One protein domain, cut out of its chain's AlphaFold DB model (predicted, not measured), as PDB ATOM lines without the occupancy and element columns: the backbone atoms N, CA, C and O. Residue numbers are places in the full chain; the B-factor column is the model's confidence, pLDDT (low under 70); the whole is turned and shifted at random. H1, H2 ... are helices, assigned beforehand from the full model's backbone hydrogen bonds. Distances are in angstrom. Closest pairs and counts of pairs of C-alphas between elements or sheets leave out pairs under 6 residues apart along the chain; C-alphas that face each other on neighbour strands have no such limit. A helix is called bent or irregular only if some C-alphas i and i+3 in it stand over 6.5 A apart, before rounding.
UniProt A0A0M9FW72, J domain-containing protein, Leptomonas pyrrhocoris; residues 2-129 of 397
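This is residues 2 to 129 of the 397 residues of the protein "J domain-containing protein" of Leptomonas pyrrhocoris (UniProt A0A0M9FW72). Three helices side by side, H1 to H3, make one part, and the long antiparallel hairpin of H6 and H7 makes another; H4 and the short H5 pack between them. The last residues of H7, 120 to 129, stick out as an arm from a compact body. The printed part has 128 residues, with seven named helices, H1 to H7 in order, and no named strand: all helix. It is compact, with a radius of gyration of the C-alphas of 15.0 A, and spans 50 by 39 by 21 A.

H1, residues 2 to 10, begins at C-alpha 2 (-50.440, 28.871, 28.270). H2 is residues 14 to 27, 19.8 A long, and H3 residues 29 to 43, 19.4 A. H4 is residues 50 to 62, 19.1 A, and H5 residues 68 to 71. H6, residues 76 to 90, measures 20.7 A. H7, residues 100 to 129, measures 43.7 A and ends at C-alpha 129 (-69.473, 6.369, 9.601). H3 and H4 are irregular: C-alphas 31 and 34 are 7.3 A apart, C-alphas 51 and 54 7.7 A.

H1 and H2 form a hairpin at a shallow tilt of 23 degrees, with closest C-alphas Ala 5 and Ala 17, 4.7 A. H2 and H3 form another at 21 degrees, Tyr 21 and Ala 36 closest at 4.6 A. Residues 37 to 42 of H3 touch H4, about perpendicular at 86 degrees, C-alphas 38 and 60 closest at 4.9 A. H4 touches H7 at a steep tilt of 54 degrees, C-alphas 58 and 103 closest at 5.4 A. H5 touches H7, C-alphas 68 and 110 closest at 4.5 A. H6 and H7 form a hairpin at 7 degrees, C-alphas 90 and 100 closest at 5.2 A. H3 and H7 are apart. Every O i to N i+4 pair is within hydrogen-bond range in H1 and H2, against 9 of 11 in H3, 7 of 9 in H4, 10 of 11 in H6 and 25 of 26 in H7; H5 is too short for one.

The C-alphas farthest apart, of Pro 51 and Ser 129, are 51.0 A apart. The printed part has no cut and no long link. Its mean pLDDT is 94.3, and residue 129 alone is under 70.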
ATOM      1  N   ASP A   2     -51.067  30.067  27.664       93.81
ATOM      2  CA  ASP A   2     -50.440  28.871  28.270       93.81
ATOM      3  C   ASP A   2     -51.241  27.572  28.030       93.81
ATOM      4  O   ASP A   2     -50.772  26.645  27.379       93.81
ATOM      5  N   ARG A   3     -52.532  27.568  28.403       96.31
ATOM      6  CA  ARG A   3     -53.451  26.440  28.139       96.31
ATOM      7  C   ARG A   3     -53.548  26.065  26.656       96.31
ATOM      8  O   ARG A   3     -53.644  24.892  26.327       96.31
ATOM      9  N   LEU A   4     -53.510  27.055  25.761       97.06
ATOM     10  CA  LEU A   4     -53.578  26.822  24.316       97.06
ATOM     11  C   LEU A   4     -52.298  26.138  23.810       97.06
ATOM     12  O   LEU A   4     -52.376  25.192  23.037       97.06
ATOM     13  N   ALA A   5     -51.129  26.573  24.290       96.00
ATOM     14  CA  ALA A   5     -49.849  25.945  23.977       96.00
ATOM     15  C   ALA A   5     -49.770  24.504  24.517       96.00
ATOM     16  O   ALA A   5     -49.303  23.611  23.813       96.00
ATOM     17  N   GLY A   6     -50.299  24.267  25.723       94.94
ATOM     18  CA  GLY A   6     -50.488  22.924  26.277       94.94
ATOM     19  C   GLY A   6     -51.379  22.042  25.398       94.94
ATOM     20  O   GLY A   6     -50.985  20.930  25.062       94.94
ATOM     21  N   ASN A   7     -52.517  22.562  24.930       95.62
ATOM     22  CA  ASN A   7     -53.409  21.826  24.030       95.62
ATOM     23  C   ASN A   7     -52.728  21.449  22.704       95.62
ATOM     24  O   ASN A   7     -52.906  20.331  22.229       95.62
ATOM     25  N   TYR A   8     -51.918  22.338  22.115       96.06
ATOM     26  CA  TYR A   8     -51.143  21.994  20.915       96.06
ATOM     27  C   TYR A   8     -50.148  20.855  21.174       96.06
ATOM     28  O   TYR A   8     -50.050  19.952  20.346       96.06
ATOM     29  N   LEU A   9     -49.470  20.834  22.330       94.31
ATOM     30  CA  LEU A   9     -48.596  19.715  22.712       94.31
ATOM     31  C   LEU A   9     -49.367  18.402  22.872       94.31
ATOM     32  O   LEU A   9     -48.934  17.383  22.342       94.31
ATOM     33  N   SER A  10     -50.510  18.427  23.561       93.25
ATOM     34  CA  SER A  10     -51.367  17.248  23.746       93.25
ATOM     35  C   SER A  10     -51.947  16.714  22.434       93.25
ATOM     36  O   SER A  10     -52.239  15.529  22.331       93.25
ATOM     37  N   ASN A  11     -52.078  17.569  21.418       92.88
ATOM     38  CA  ASN A  11     -52.530  17.185  20.082       92.88
ATOM     39  C   ASN A  11     -51.387  16.746  19.150       92.88
ATOM     40  O   ASN A  11     -51.653  16.376  18.007       92.88
ATOM     41  N   GLY A  12     -50.130  16.805  19.604       93.00
ATOM     42  CA  GLY A  12     -48.952  16.484  18.793       93.00
ATOM     43  C   GLY A  12     -48.503  17.600  17.841       93.00
ATOM     44  O   GLY A  12     -47.564  17.434  17.059       93.00
ATOM     45  N   ASP A  13     -49.102  18.787  17.925       95.31
ATOM     46  CA  ASP A  13     -48.729  19.954  17.127       95.31
ATOM     47  C   ASP A  13     -47.594  20.756  17.784       95.31
ATOM     48  O   ASP A  13     -47.728  21.886  18.264       95.31
ATOM     49  N   VAL A  14     -46.421  20.127  17.803       95.19
ATOM     50  CA  VAL A  14     -45.212  20.684  18.426       95.19
ATOM     51  C   VAL A  14     -44.751  21.991  17.762       95.19
ATOM     52  O   VAL A  14     -44.105  22.812  18.410       95.19
ATOM     53  N   ALA A  15     -45.076  22.220  16.484       94.88
ATOM     54  CA  ALA A  15     -44.662  23.427  15.766       94.88
ATOM     55  C   ALA A  15     -45.422  24.664  16.273       94.88
ATOM     56  O   ALA A  15     -44.798  25.666  16.637       94.88
ATOM     57  N   ASN A  16     -46.751  24.564  16.382       96.25
ATOM     58  CA  ASN A  16     -47.573  25.642  16.928       96.25
ATOM     59  C   ASN A  16     -47.322  25.843  18.425       96.25
ATOM     60  O   ASN A  16     -47.177  26.984  18.873       96.25
ATOM     61  N   ALA A  17     -47.152  24.756  19.187       96.69
ATOM     62  CA  ALA A  17     -46.728  24.844  20.582       96.69
ATOM     63  C   ALA A  17     -45.391  25.591  20.732       96.69
ATOM     64  O   ALA A  17     -45.286  26.505  21.547       96.69
ATOM     65  N   SER A  18     -44.389  25.259  19.909       96.50
ATOM     66  CA  SER A  18     -43.084  25.930  19.900       96.50
ATOM     67  C   SER A  18     -43.218  27.427  19.625       96.50
ATOM     68  O   SER A  18     -42.678  28.237  20.378       96.50
ATOM     69  N   SER A  19     -43.995  27.825  18.613       96.94
ATOM     70  CA  SER A  19     -44.245  29.242  18.300       96.94
ATOM     71  C   SER A  19     -44.863  30.006  19.482       96.94
ATOM     72  O   SER A  19     -44.397  31.092  19.855       96.94
ATOM     73  N   LEU A  20     -45.862  29.411  20.140       97.44
ATOM     74  CA  LEU A  20     -46.512  30.015  21.300       97.44
ATOM     75  C   LEU A  20     -45.592  30.095  22.517       97.44
ATOM     76  O   LEU A  20     -45.518  31.154  23.140       97.44
ATOM     77  N   TYR A  21     -44.862  29.028  22.847       97.50
ATOM     78  CA  TYR A  21     -43.935  29.056  23.977       97.50
ATOM     79  C   TYR A  21     -42.751  29.995  23.735       97.50
ATOM     80  O   TYR A  21     -42.349  30.677  24.671       97.50
ATOM     81  N   ASN A  22     -42.256  30.137  22.501       96.38
ATOM     82  CA  ASN A  22     -41.257  31.160  22.162       96.38
ATOM     83  C   ASN A  22     -41.807  32.585  22.362       96.38
ATOM     84  O   ASN A  22     -41.078  33.491  22.762       96.38
ATOM     85  N   SER A  23     -43.097  32.803  22.098       97.75
ATOM     86  CA  SER A  23     -43.749  34.095  22.353       97.75
ATOM     87  C   SER A  23     -43.938  34.345  23.854       97.75
ATOM     88  O   SER A  23     -43.690  35.448  24.336       97.75
ATOM     89  N   LEU A  24     -44.315  33.310  24.610       97.19
ATOM     90  CA  LEU A  24     -44.437  33.360  26.067       97.19
ATOM     91  C   LEU A  24     -43.083  33.527  26.771       97.19
ATOM     92  O   LEU A  24     -43.016  34.212  27.788       97.19
ATOM     93  N   GLU A  25     -42.007  32.968  26.217       97.44
ATOM     94  CA  GLU A  25     -40.631  33.143  26.693       97.44
ATOM     95  C   GLU A  25     -40.208  34.617  26.657       97.44
ATOM     96  O   GLU A  25     -39.617  35.099  27.618       97.44
ATOM     97  N   LYS A  26     -40.569  35.358  25.600       97.38
ATOM     98  CA  LYS A  26     -40.284  36.802  25.498       97.38
ATOM     99  C   LYS A  26     -41.010  37.626  26.563       97.38
ATOM    100  O   LYS A  26     -40.496  38.657  26.980       97.38
ATOM    101  N   LEU A  27     -42.200  37.186  26.978       97.25
ATOM    102  CA  LEU A  27     -43.004  37.862  27.998       97.25
ATOM    103  C   LEU A  27     -42.541  37.508  29.415       97.25
ATOM    104  O   LEU A  27     -42.459  38.384  30.266       97.25
ATOM    105  N   ASN A  28     -42.264  36.227  29.678       97.06
ATOM    106  CA  ASN A  28     -41.879  35.717  30.994       97.06
ATOM    107  C   ASN A  28     -40.823  34.604  30.855       97.06
ATOM    108  O   ASN A  28     -41.163  33.412  30.909       97.06
ATOM    109  N   PRO A  29     -39.535  34.962  30.704       97.19
ATOM    110  CA  PRO A  29     -38.477  33.989  30.444       97.19
ATOM    111  C   PRO A  29     -38.286  33.021  31.615       97.19
ATOM    112  O   PRO A  29     -38.075  31.831  31.399       97.19
ATOM    113  N   THR A  30     -38.454  33.485  32.856       96.88
ATOM    114  CA  THR A  30     -38.304  32.661  34.069       96.88
ATOM    115  C   THR A  30     -39.266  31.474  34.114       96.88
ATOM    116  O   THR A  30     -38.907  30.414  34.617       96.88
ATOM    117  N   LYS A  31     -40.475  31.633  33.564       96.56
ATOM    118  CA  LYS A  31     -41.512  30.598  33.578       96.56
ATOM    119  C   LYS A  31     -41.484  29.720  32.326       96.56
ATOM    120  O   LYS A  31     -41.688  28.514  32.426       96.56
ATOM    121  N   TYR A  32     -41.251  30.312  31.152       97.25
ATOM    122  CA  TYR A  32     -41.493  29.636  29.870       97.25
ATOM    123  C   TYR A  32     -40.237  29.245  29.087       97.25
ATOM    124  O   TYR A  32     -40.362  28.458  28.151       97.25
ATOM    125  N   ASN A  33     -39.036  29.705  29.469       96.00
ATOM    126  CA  ASN A  33     -37.791  29.367  28.759       96.00
ATOM    127  C   ASN A  33     -37.592  27.849  28.624       96.00
ATOM    128  O   ASN A  33     -37.254  27.353  27.550       96.00
ATOM    129  N   ARG A  34     -37.873  27.098  29.696       96.00
ATOM    130  CA  ARG A  34     -37.733  25.638  29.701       96.00
ATOM    131  C   ARG A  34     -38.654  24.972  28.679       96.00
ATOM    132  O   ARG A  34     -38.189  24.210  27.839       96.00
ATOM    133  N   MET A  35     -39.943  25.309  28.694       96.12
ATOM    134  CA  MET A  35     -40.915  24.704  27.780       96.12
ATOM    135  C   MET A  35     -40.708  25.149  26.325       96.12
ATOM    136  O   MET A  35     -40.841  24.341  25.408       96.12
ATOM    137  N   ALA A  36     -40.306  26.405  26.103       96.12
ATOM    138  CA  ALA A  36     -39.926  26.902  24.782       96.12
ATOM    139  C   ALA A  36     -38.746  26.115  24.201       96.12
ATOM    140  O   ALA A  36     -38.787  25.699  23.041       96.12
ATOM    141  N   ARG A  37     -37.728  25.836  25.023       95.75
ATOM    142  CA  ARG A  37     -36.581  25.005  24.642       95.75
ATOM    143  C   ARG A  37     -37.003  23.581  24.301       95.75
ATOM    144  O   ARG A  37     -36.686  23.117  23.210       95.75
ATOM    145  N   ILE A  38     -37.777  22.932  25.170       96.12
ATOM    146  CA  ILE A  38     -38.312  21.579  24.950       96.12
ATOM    147  C   ILE A  38     -39.079  21.509  23.624       96.12
ATOM    148  O   ILE A  38     -38.779  20.673  22.774       96.12
ATOM    149  N   CYS A  39     -40.013  22.432  23.387       96.06
ATOM    150  CA  CYS A  39     -40.793  22.455  22.149       96.06
ATOM    151  C   CYS A  39     -39.916  22.704  20.915       96.06
ATOM    152  O   CYS A  39     -40.131  22.090  19.870       96.06
ATOM    153  N   ARG A  40     -38.898  23.567  21.020       95.19
ATOM    154  CA  ARG A  40     -37.936  23.828  19.939       95.19
ATOM    155  C   ARG A  40     -37.175  22.558  19.569       95.19
ATOM    156  O   ARG A  40     -37.144  22.197  18.393       95.19
ATOM    157  N   VAL A  41     -36.650  21.857  20.569       95.88
ATOM    158  CA  VAL A  41     -35.899  20.607  20.418       95.88
ATOM    159  C   VAL A  41     -36.762  19.508  19.792       95.88
ATOM    160  O   VAL A  41     -36.350  18.877  18.821       95.88
ATOM    161  N   LEU A  42     -37.984  19.325  20.297       95.38
ATOM    162  CA  LEU A  42     -38.927  18.321  19.798       95.38
ATOM    163  C   LEU A  42     -39.440  18.643  18.385       95.38
ATOM    164  O   LEU A  42     -39.720  17.732  17.609       95.38
ATOM    165  N   SER A  43     -39.559  19.929  18.031       95.12
ATOM    166  CA  SER A  43     -39.977  20.351  16.687       95.12
ATOM    167  C   SER A  43     -38.891  20.101  15.639       95.12
ATOM    168  O   SER A  43     -39.178  19.579  14.560       95.12
ATOM    169  N   ASN A  44     -37.640  20.453  15.952       94.12
ATOM    170  CA  ASN A  44     -36.501  20.227  15.081       94.12
ATOM    171  C   ASN A  44     -35.192  20.153  15.896       94.12
ATOM    172  O   ASN A  44     -34.627  21.197  16.239       94.12
ATOM    173  N   PRO A  45     -34.645  18.947  16.134       93.88
ATOM    174  CA  PRO A  45     -33.420  18.785  16.918       93.88
ATOM    175  C   PRO A  45     -32.182  19.387  16.235       93.88
ATOM    176  O   PRO A  45     -31.189  19.678  16.898       93.88
ATOM    177  N   GLN A  46     -32.223  19.622  14.916       92.56
ATOM    178  CA  GLN A  46     -31.099  20.213  14.179       92.56
ATOM    179  C   GLN A  46     -30.935  21.710  14.446       92.56
ATOM    180  O   GLN A  46     -29.829  22.232  14.312       92.56
ATOM    181  N   ASN A  47     -32.002  22.388  14.880       91.19
ATOM    182  CA  ASN A  47     -31.958  23.809  15.228       91.19
ATOM    183  C   ASN A  47     -31.275  24.064  16.581       91.19
ATOM    184  O   ASN A  47     -31.045  25.216  16.944       91.19
ATOM    185  N   VAL A  48     -30.957  23.007  17.335       91.88
ATOM    186  CA  VAL A  48     -30.266  23.110  18.620       91.88
ATOM    187  C   VAL A  48     -28.751  23.170  18.377       91.88
ATOM    188  O   VAL A  48     -28.213  22.306  17.662       91.88
ATOM    189  N   PRO A  49     -28.041  24.161  18.954       91.81
ATOM    190  CA  PRO A  49     -26.590  24.257  18.855       91.81
ATOM    191  C   PRO A  49     -25.894  22.971  19.316       91.81
ATOM    192  O   PRO A  49     -26.234  22.408  20.354       91.81
ATOM    193  N   LEU A  50     -24.879  22.531  18.564       88.94
ATOM    194  CA  LEU A  50     -24.123  21.298  18.823       88.94
ATOM    195  C   LEU A  50     -23.608  21.103  20.262       88.94
ATOM    196  O   LEU A  50     -23.699  19.965  20.717       88.94
ATOM    197  N   PRO A  51     -23.118  22.122  21.006       89.38
ATOM    198  CA  PRO A  51     -22.638  21.882  22.369       89.38
ATOM    199  C   PRO A  51     -23.735  21.425  23.337       89.38
ATOM    200  O   PRO A  51     -23.428  20.736  24.298       89.38
ATOM    201  N   PHE A  52     -24.998  21.770  23.076       92.50
ATOM    202  CA  PHE A  52     -26.122  21.489  23.980       92.50
ATOM    203  C   PHE A  52     -27.134  20.510  23.387       92.50
ATOM    204  O   PHE A  52     -28.036  20.056  24.076       92.50
ATOM    205  N   ARG A  53     -26.987  20.158  22.104       93.75
ATOM    206  CA  ARG A  53     -27.969  19.374  21.352       93.75
ATOM    207  C   ARG A  53     -28.333  18.064  22.038       93.75
ATOM    208  O   ARG A  53     -29.510  17.766  22.183       93.75
ATOM    209  N   TYR A  54     -27.339  17.274  22.420       95.00
ATOM    210  CA  TYR A  54     -27.578  15.964  23.020       95.00
ATOM    211  C   TYR A  54     -28.248  16.076  24.389       95.00
ATOM    212  O   TYR A  54     -29.218  15.366  24.652       95.00
ATOM    213  N   ASP A  55     -27.773  17.009  25.209       95.75
ATOM    214  CA  ASP A  55     -28.280  17.245  26.558       95.75
ATOM    215  C   ASP A  55     -29.712  17.780  26.530       95.75
ATOM    216  O   ASP A  55     -30.579  17.217  27.194       95.75
ATOM    217  N   ASP A  56     -29.988  18.782  25.690       96.50
ATOM    218  CA  ASP A  56     -31.319  19.372  25.533       96.50
ATOM    219  C   ASP A  56     -32.335  18.349  24.990       96.50
ATOM    220  O   ASP A  56     -33.493  18.348  25.407       96.50
ATOM    221  N   ILE A  57     -31.930  17.455  24.073       96.31
ATOM    222  CA  ILE A  57     -32.812  16.387  23.562       96.31
ATOM    223  C   ILE A  57     -33.095  15.349  24.646       96.31
ATOM    224  O   ILE A  57     -34.249  14.953  24.823       96.31
ATOM    225  N   CYS A  58     -32.072  14.911  25.383       96.88
ATOM    226  CA  CYS A  58     -32.262  13.983  26.492       96.88
ATOM    227  C   CYS A  58     -33.129  14.599  27.597       96.88
ATOM    228  O   CYS A  58     -34.022  13.922  28.103       96.88
ATOM    229  N   GLU A  59     -32.920  15.873  27.943       96.81
ATOM    230  CA  GLU A  59     -33.756  16.586  28.912       96.81
ATOM    231  C   GLU A  59     -35.206  16.671  28.428       96.81
ATOM    232  O   GLU A  59     -36.112  16.313  29.177       96.81
ATOM    233  N   ALA A  60     -35.432  17.071  27.173       97.00
ATOM    234  CA  ALA A  60     -36.772  17.210  26.612       97.00
ATOM    235  C   ALA A  60     -37.550  15.886  26.586       97.00
ATOM    236  O   ALA A  60     -38.741  15.873  26.879       97.00
ATOM    237  N   LEU A  61     -36.899  14.768  26.254       97.00
ATOM    238  CA  LEU A  61     -37.561  13.459  26.198       97.00
ATOM    239  C   LEU A  61     -37.819  12.851  27.578       97.00
ATOM    240  O   LEU A  61     -38.773  12.091  27.740       97.00
ATOM    241  N   LEU A  62     -36.968  13.157  28.557       97.25
ATOM    242  CA  LEU A  62     -37.102  12.667  29.930       97.25
ATOM    243  C   LEU A  62     -37.976  13.571  30.802       97.25
ATOM    244  O   LEU A  62     -38.220  13.246  31.965       97.25
ATOM    245  N   ASP A  63     -38.444  14.695  30.264       96.50
ATOM    246  CA  ASP A  63     -39.316  15.603  30.984       96.50
ATOM    247  C   ASP A  63     -40.714  14.982  31.197       96.50
ATOM    248  O   ASP A  63     -41.397  14.645  30.226       96.50
ATOM    249  N   PRO A  64     -41.193  14.852  32.450       94.44
ATOM    250  CA  PRO A  64     -42.508  14.282  32.738       94.44
ATOM    251  C   PRO A  64     -43.675  15.146  32.240       94.44
ATOM    252  O   PRO A  64     -44.783  14.636  32.089       94.44
ATOM    253  N   THR A  65     -43.448  16.438  31.999       93.75
ATOM    254  CA  THR A  65     -44.447  17.363  31.451       93.75
ATOM    255  C   THR A  65     -44.673  17.159  29.958       93.75
ATOM    256  O   THR A  65     -45.671  17.652  29.436       93.75
ATOM    257  N   VAL A  66     -43.786  16.428  29.271       94.75
ATOM    258  CA  VAL A  66     -43.929  16.128  27.849       94.75
ATOM    259  C   VAL A  66     -44.847  14.914  27.673       94.75
ATOM    260  O   VAL A  66     -44.474  13.788  28.032       94.75
ATOM    261  N   PRO A  67     -46.053  15.114  27.114       93.31
ATOM    262  CA  PRO A  67     -46.977  14.024  26.861       93.31
ATOM    263  C   PRO A  67     -46.434  13.116  25.747       93.31
ATOM    264  O   PRO A  67     -45.845  13.615  24.790       93.31
ATOM    265  N   PRO A  68     -46.628  11.788  25.803       88.94
ATOM    266  CA  PRO A  68     -46.275  10.891  24.696       88.94
ATOM    267  C   PRO A  68     -46.985  11.241  23.379       88.94
ATOM    268  O   PRO A  68     -46.466  10.959  22.301       88.94
ATOM    269  N   GLU A  69     -48.121  11.932  23.470       91.62
ATOM    270  CA  GLU A  69     -48.883  12.485  22.355       91.62
ATOM    271  C   GLU A  69     -48.103  13.542  21.551       91.62
ATOM    272  O   GLU A  69     -48.499  13.868  20.439       91.62
ATOM    273  N   VAL A  70     -46.947  14.025  22.026       92.25
ATOM    274  CA  VAL A  70     -46.055  14.922  21.264       92.25
ATOM    275  C   VAL A  70     -45.617  14.344  19.916       92.25
ATOM    276  O   VAL A  70     -45.342  15.097  18.978       92.25
ATOM    277  N   LEU A  71     -45.518  13.015  19.813       90.56
ATOM    278  CA  LEU A  71     -45.189  12.347  18.554       90.56
ATOM    279  C   LEU A  71     -46.413  12.105  17.672       90.56
ATOM    280  O   LEU A  71     -46.239  11.633  16.554       90.56
ATOM    281  N   LEU A  72     -47.626  12.411  18.140       88.12
ATOM    282  CA  LEU A  72     -48.843  12.226  17.365       88.12
ATOM    283  C   LEU A  72     -48.826  13.164  16.148       88.12
ATOM    284  O   LEU A  72     -48.577  14.363  16.257       88.12
ATOM    285  N   ARG A  73     -49.049  12.598  14.963       88.38
ATOM    286  CA  ARG A  73     -49.052  13.310  13.679       88.38
ATOM    287  C   ARG A  73     -50.258  12.891  12.851       88.38
ATOM    288  O   ARG A  73     -51.035  12.046  13.274       88.38
ATOM    289  N   SER A  74     -50.408  13.495  11.677       87.38
ATOM    290  CA  SER A  74     -51.453  13.175  10.700       87.38
ATOM    291  C   SER A  74     -51.459  11.707  10.274       87.38
ATOM    292  O   SER A  74     -52.529  11.171  10.003       87.38
ATOM    293  N   SER A  75     -50.290  11.062  10.208       93.50
ATOM    294  CA  SER A  75     -50.156   9.687   9.730       93.50
ATOM    295  C   SER A  75     -49.064   8.904  10.462       93.50
ATOM    296  O   SER A  75     -48.186   9.481  11.114       93.50
ATOM    297  N   ALA A  76     -49.092   7.575  10.330       95.19
ATOM    298  CA  ALA A  76     -48.091   6.685  10.917       95.19
ATOM    299  C   ALA A  76     -46.682   6.921  10.339       95.19
ATOM    300  O   ALA A  76     -45.690   6.830  11.064       95.19
ATOM    301  N   GLU A  77     -46.576   7.282   9.056       95.62
ATOM    302  CA  GLU A  77     -45.301   7.608   8.408       95.62
ATOM    303  C   GLU A  77     -44.673   8.860   9.023       95.62
ATOM    304  O   GLU A  77     -43.457   8.916   9.214       95.62
ATOM    305  N   ASP A  78     -45.486   9.859   9.368       94.25
ATOM    306  CA  ASP A  78     -45.008  11.084  10.006       94.25
ATOM    307  C   ASP A  78     -44.534  10.827  11.441       94.25
ATOM    308  O   ASP A  78     -43.492  11.359  11.850       94.25
ATOM    309  N   VAL A  79     -45.234   9.958  12.183       95.44
ATOM    310  CA  VAL A  79     -44.764   9.464  13.489       95.44
ATOM    311  C   VAL A  79     -43.400   8.799  13.318       95.44
ATOM    312  O   VAL A  79     -42.445   9.185  13.994       95.44
ATOM    313  N   GLN A  80     -43.259   7.881  12.358       96.56
ATOM    314  CA  GLN A  80     -42.010   7.161  12.111       96.56
ATOM    315  C   GLN A  80     -40.859   8.096  11.707       96.56
ATOM    316  O   GLN A  80     -39.749   7.969  12.227       96.56
ATOM    317  N   LYS A  81     -41.111   9.086  10.838       95.25
ATOM    318  CA  LYS A  81     -40.121  10.111  10.459       95.25
ATOM    319  C   LYS A  81     -39.702  10.963  11.653       95.25
ATOM    320  O   LYS A  81     -38.524  11.288  11.805       95.25
ATOM    321  N   SER A  82     -40.650  11.364  12.503       94.19
ATOM    322  CA  SER A  82     -40.349  12.146  13.708       94.19
ATOM    323  C   SER A  82     -39.514  11.343  14.709       94.19
ATOM    324  O   SER A  82     -38.483  11.837  15.170       94.19
ATOM    325  N   PHE A  83     -39.877  10.078  14.934       96.62
ATOM    326  CA  PHE A  83     -39.119   9.136  15.746       96.62
ATOM    327  C   PHE A  83     -37.699   8.963  15.213       96.62
ATOM    328  O   PHE A  83     -36.750   9.143  15.965       96.62
ATOM    329  N   GLN A  84     -37.528   8.688  13.917       96.31
ATOM    330  CA  GLN A  84     -36.209   8.457  13.326       96.31
ATOM    331  C   GLN A  84     -35.291   9.678  13.470       96.31
ATOM    332  O   GLN A  84     -34.115   9.527  13.804       96.31
ATOM    333  N   ARG A  85     -35.828  10.893  13.285       94.69
ATOM    334  CA  ARG A  85     -35.069  12.140  13.478       94.69
ATOM    335  C   ARG A  85     -34.548  12.289  14.907       94.69
ATOM    336  O   ARG A  85     -33.397  12.675  15.081       94.69
ATOM    337  N   LEU A  86     -35.370  11.976  15.908       95.69
ATOM    338  CA  LEU A  86     -34.971  12.049  17.316       95.69
ATOM    339  C   LEU A  86     -34.051  10.884  17.702       95.69
ATOM    340  O   LEU A  86     -33.033  11.100  18.353       95.69
ATOM    341  N   ALA A  87     -34.352   9.671  17.239       96.75
ATOM    342  CA  ALA A  87     -33.615   8.448  17.537       96.75
ATOM    343  C   ALA A  87     -32.145   8.532  17.112       96.75
ATOM    344  O   ALA A  87     -31.273   8.097  17.856       96.75
ATOM    345  N   VAL A  88     -31.847   9.152  15.964       95.56
ATOM    346  CA  VAL A  88     -30.458   9.385  15.526       95.56
ATOM    347  C   VAL A  88     -29.678  10.236  16.534       95.56
ATOM    348  O   VAL A  88     -28.478  10.027  16.702       95.56
ATOM    349  N   CYS A  89     -30.344  11.167  17.219       94.69
ATOM    350  CA  CYS A  89     -29.723  12.044  18.206       94.69
ATOM    351  C   CYS A  89     -29.646  11.434  19.612       94.69
ATOM    352  O   CYS A  89     -28.774  11.835  20.371       94.69
ATOM    353  N   VAL A  90     -30.515  10.487  19.978       96.69
ATOM    354  CA  VAL A  90     -30.511   9.856  21.319       96.69
ATOM    355  C   VAL A  90     -30.041   8.410  21.348       96.69
ATOM    356  O   VAL A  90     -30.098   7.775  22.393       96.69
ATOM    357  N   HIS A  91     -29.548   7.882  20.231       96.69
ATOM    358  CA  HIS A  91     -28.995   6.534  20.205       96.69
ATOM    359  C   HIS A  91     -27.812   6.413  21.186       96.69
ATOM    360  O   HIS A  91     -26.880   7.216  21.075       96.69
ATOM    361  N   PRO A  92     -27.791   5.414  22.089       96.88
ATOM    362  CA  PRO A  92     -26.758   5.295  23.123       96.88
ATOM    363  C   PRO A  92     -25.336   5.197  22.549       96.88
ATOM    364  O   PRO A  92     -24.411   5.751  23.123       96.88
ATOM    365  N   ASP A  93     -25.165   4.579  21.377       96.81
ATOM    366  CA  ASP A  93     -23.840   4.462  20.744       96.81
ATOM    367  C   ASP A  93     -23.320   5.771  20.123       96.81
ATOM    368  O   ASP A  93     -22.126   5.910  19.875       96.81
ATOM    369  N   LYS A  94     -24.214   6.717  19.798       93.94
ATOM    370  CA  LYS A  94     -23.864   7.962  19.086       93.94
ATOM    371  C   LYS A  94     -23.935   9.196  19.973       93.94
ATOM    372  O   LYS A  94     -23.376  10.231  19.620       93.94
ATOM    373  N   ASN A  95     -24.675   9.109  21.070       94.19
ATOM    374  CA  ASN A  95     -24.905  10.206  21.984       94.19
ATOM    375  C   ASN A  95     -23.992  10.034  23.214       94.19
ATOM    376  O   ASN A  95     -24.143   9.050  23.933       94.19
ATOM    377  N   PRO A  96     -23.068  10.978  23.479       94.56
ATOM    378  CA  PRO A  96     -22.147  10.891  24.613       94.56
ATOM    379  C   PRO A  96     -22.820  11.085  25.987       94.56
ATOM    380  O   PRO A  96     -22.174  10.890  27.013       94.56
ATOM    381  N   ASN A  97     -24.093  11.488  26.040       95.38
ATOM    382  CA  ASN A  97     -24.816  11.722  27.285       95.38
ATOM    383  C   ASN A  97     -25.152  10.396  27.995       95.38
ATOM    384  O   ASN A  97     -25.761   9.497  27.416       95.38
ATOM    385  N   ALA A  98     -24.843  10.304  29.291       96.12
ATOM    386  CA  ALA A  98     -25.124   9.124  30.116       96.12
ATOM    387  C   ALA A  98     -26.617   8.733  30.166       96.12
ATOM    388  O   ALA A  98     -26.951   7.565  30.345       96.12
ATOM    389  N   ARG A  99     -27.524   9.700  29.978       97.19
ATOM    390  CA  ARG A  99     -28.986   9.527  29.989       97.19
ATOM    391  C   ARG A  99     -29.563   9.175  28.613       97.19
ATOM    392  O   ARG A  99     -30.780   9.044  28.482       97.19
ATOM    393  N   ALA A 100     -28.729   9.021  27.581       97.31
ATOM    394  CA  ALA A 100     -29.179   8.717  26.222       97.31
ATOM    395  C   ALA A 100     -29.988   7.415  26.149       97.31
ATOM    396  O   ALA A 100     -31.025   7.368  25.492       97.31
ATOM    397  N   LYS A 101     -29.565   6.383  26.889       97.81
ATOM    398  CA  LYS A 101     -30.266   5.093  26.956       97.81
ATOM    399  C   LYS A 101     -31.704   5.252  27.458       97.81
ATOM    400  O   LYS A 101     -32.631   4.759  26.819       97.81
ATOM    401  N   ASP A 102     -31.892   5.980  28.554       98.12
ATOM    402  CA  ASP A 102     -33.214   6.205  29.143       98.12
ATOM    403  C   ASP A 102     -34.093   7.054  28.217       98.12
ATOM    404  O   ASP A 102     -35.266   6.744  28.004       98.12
ATOM    405  N   ALA A 103     -33.511   8.093  27.605       97.75
ATOM    406  CA  ALA A 103     -34.207   8.938  26.641       97.75
ATOM    407  C   ALA A 103     -34.655   8.141  25.403       97.75
ATOM    408  O   ALA A 103     -35.777   8.318  24.930       97.75
ATOM    409  N   PHE A 104     -33.821   7.223  24.906       98.12
ATOM    410  CA  PHE A 104     -34.149   6.345  23.782       98.12
ATOM    411  C   PHE A 104     -35.273   5.353  24.120       98.12
ATOM    412  O   PHE A 104     -36.195   5.164  23.320       98.12
ATOM    413  N   LEU A 105     -35.246   4.755  25.317       97.81
ATOM    414  CA  LEU A 105     -36.323   3.878  25.793       97.81
ATOM    415  C   LEU A 105     -37.645   4.643  25.906       97.81
ATOM    416  O   LEU A 105     -38.675   4.187  25.405       97.81
ATOM    417  N   ARG A 106     -37.610   5.845  26.492       97.38
ATOM    418  CA  ARG A 106     -38.787   6.712  26.601       97.38
ATOM    419  C   ARG A 106     -39.327   7.109  25.229       97.38
ATOM    420  O   ARG A 106     -40.531   7.011  25.011       97.38
ATOM    421  N   LEU A 107     -38.456   7.487  24.294       97.50
ATOM    422  CA  LEU A 107     -38.827   7.813  22.917       97.50
ATOM    423  C   LEU A 107     -39.505   6.628  22.209       97.50
ATOM    424  O   LEU A 107     -40.498   6.818  21.508       97.50
ATOM    425  N   THR A 108     -39.003   5.409  22.417       97.75
ATOM    426  CA  THR A 108     -39.600   4.181  21.868       97.75
ATOM    427  C   THR A 108     -41.019   3.974  22.401       97.75
ATOM    428  O   THR A 108     -41.949   3.818  21.611       97.75
ATOM    429  N   HIS A 109     -41.217   4.111  23.716       97.50
ATOM    430  CA  HIS A 109     -42.545   4.043  24.332       97.50
ATOM    431  C   HIS A 109     -43.499   5.130  23.803       97.50
ATOM    432  O   HIS A 109     -44.667   4.858  23.529       97.50
ATOM    433  N   MET A 110     -43.021   6.370  23.632       96.38
ATOM    434  CA  MET A 110     -43.829   7.450  23.051       96.38
ATOM    435  C   MET A 110     -44.270   7.116  21.621       96.38
ATOM    436  O   MET A 110     -45.423   7.358  21.273       96.38
ATOM    437  N   LYS A 111     -43.378   6.537  20.806       97.00
ATOM    438  CA  LYS A 111     -43.684   6.122  19.430       97.00
ATOM    439  C   LYS A 111     -44.757   5.033  19.410       97.00
ATOM    440  O   LYS A 111     -45.727   5.166  18.671       97.00
ATOM    441  N   ASP A 112     -44.612   3.992  20.226       97.19
ATOM    442  CA  ASP A 112     -45.586   2.895  20.271       97.19
ATOM    443  C   ASP A 112     -46.963   3.388  20.741       97.19
ATOM    444  O   ASP A 112     -47.975   3.078  20.110       97.19
ATOM    445  N   LYS A 113     -47.013   4.259  21.761       96.44
ATOM    446  CA  LYS A 113     -48.270   4.874  22.213       96.44
ATOM    447  C   LYS A 113     -48.892   5.788  21.151       96.44
ATOM    448  O   LYS A 113     -50.104   5.759  20.963       96.44
ATOM    449  N   ALA A 114     -48.093   6.580  20.435       95.06
ATOM    450  CA  ALA A 114     -48.595   7.437  19.360       95.06
ATOM    451  C   ALA A 114     -49.187   6.620  18.198       95.06
ATOM    452  O   ALA A 114     -50.234   6.988  17.667       95.06
ATOM    453  N   LEU A 115     -48.556   5.499  17.832       95.75
ATOM    454  CA  LEU A 115     -49.090   4.576  16.828       95.75
ATOM    455  C   LEU A 115     -50.373   3.887  17.305       95.75
ATOM    456  O   LEU A 115     -51.292   3.726  16.506       95.75
ATOM    457  N   GLN A 116     -50.462   3.525  18.589       96.12
ATOM    458  CA  GLN A 116     -51.688   2.973  19.167       96.12
ATOM    459  C   GLN A 116     -52.841   3.983  19.094       96.12
ATOM    460  O   GLN A 116     -53.884   3.665  18.540       96.12
ATOM    461  N   LEU A 117     -52.618   5.232  19.518       94.44
ATOM    462  CA  LEU A 117     -53.638   6.285  19.448       94.44
ATOM    463  C   LEU A 117     -54.095   6.589  18.014       94.44
ATOM    464  O   LEU A 117     -55.218   7.045  17.815       94.44
ATOM    465  N   LEU A 118     -53.236   6.383  17.010       93.88
ATOM    466  CA  LEU A 118     -53.629   6.512  15.605       93.88
ATOM    467  C   LEU A 118     -54.541   5.374  15.143       93.88
ATOM    468  O   LEU A 118     -55.453   5.637  14.364       93.88
ATOM    469  N   ARG A 119     -54.316   4.148  15.628       94.75
ATOM    470  CA  ARG A 119     -55.196   2.999  15.362       94.75
ATOM    471  C   ARG A 119     -56.550   3.197  16.032       94.75
ATOM    472  O   ARG A 119     -57.557   3.193  15.340       94.75
ATOM    473  N   ASP A 120     -56.553   3.542  17.319       94.12
ATOM    474  CA  ASP A 120     -57.785   3.773  18.083       94.12
ATOM    475  C   ASP A 120     -58.647   4.884  17.446       94.12
ATOM    476  O   ASP A 120     -59.872   4.801  17.395       94.12
ATOM    477  N   LYS A 121     -58.016   5.939  16.908       91.00
ATOM    478  CA  LYS A 121     -58.716   7.018  16.187       91.00
ATOM    479  C   LYS A 121     -59.285   6.590  14.834       91.00
ATOM    480  O   LYS A 121     -60.238   7.221  14.379       91.00
ATOM    481  N   ALA A 122     -58.682   5.605  14.170       90.31
ATOM    482  CA  ALA A 122     -59.214   5.056  12.929       90.31
ATOM    483  C   ALA A 122     -60.482   4.239  13.217       90.31
ATOM    484  O   ALA A 122     -61.504   4.487  12.585       90.31
ATOM    485  N   ASP A 123     -60.451   3.404  14.259       89.69
ATOM    486  CA  ASP A 123     -61.583   2.557  14.653       89.69
ATOM    487  C   ASP A 123     -62.824   3.387  15.042       89.69
ATOM    488  O   ASP A 123     -63.943   3.080  14.634       89.69
ATOM    489  N   VAL A 124     -62.640   4.506  15.758       89.19
ATOM    490  CA  VAL A 124     -63.753   5.409  16.128       89.19
ATOM    491  C   VAL A 124     -64.410   6.057  14.902       89.19
ATOM    492  O   VAL A 124     -65.620   6.286  14.898       89.19
ATOM    493  N   ARG A 125     -63.640   6.356  13.846       81.56
ATOM    494  CA  ARG A 125     -64.198   6.961  12.623       81.56
ATOM    495  C   ARG A 125     -65.045   5.983  11.821       81.56
ATOM    496  O   ARG A 125     -66.005   6.423  11.186       81.56
ATOM    497  N   ASP A 126     -64.707   4.701  11.849       78.50
ATOM    498  CA  ASP A 126     -65.458   3.672  11.131       78.50
ATOM    499  C   ASP A 126     -66.809   3.384  11.813       78.50
ATOM    500  O   ASP A 126     -67.814   3.217  11.124       78.50
ATOM    501  N   GLU A 127     -66.873   3.457  13.147       77.06
ATOM    502  CA  GLU A 127     -68.124   3.351  13.921       77.06
ATOM    503  C   GLU A 127     -69.064   4.551  13.707       77.06
ATOM    504  O   GLU A 127     -70.267   4.373  13.526       77.06
ATOM    505  N   GLU A 128     -68.542   5.782  13.658       72.88
ATOM    506  CA  GLU A 128     -69.370   6.980  13.418       72.88
ATOM    507  C   GLU A 128     -69.828   7.103  11.949       72.88
ATOM    508  O   GLU A 128     -70.825   7.760  11.645       72.88
ATOM    509  N   SER A 129     -69.131   6.424  11.031       65.06
ATOM    510  CA  SER A 129     -69.473   6.369   9.601       65.06
ATOM    511  C   SER A 129     -70.360   5.170   9.231       65.06
ATOM    512  O   SER A 129     -70.873   5.114   8.107       65.06
TER     513      SER A 129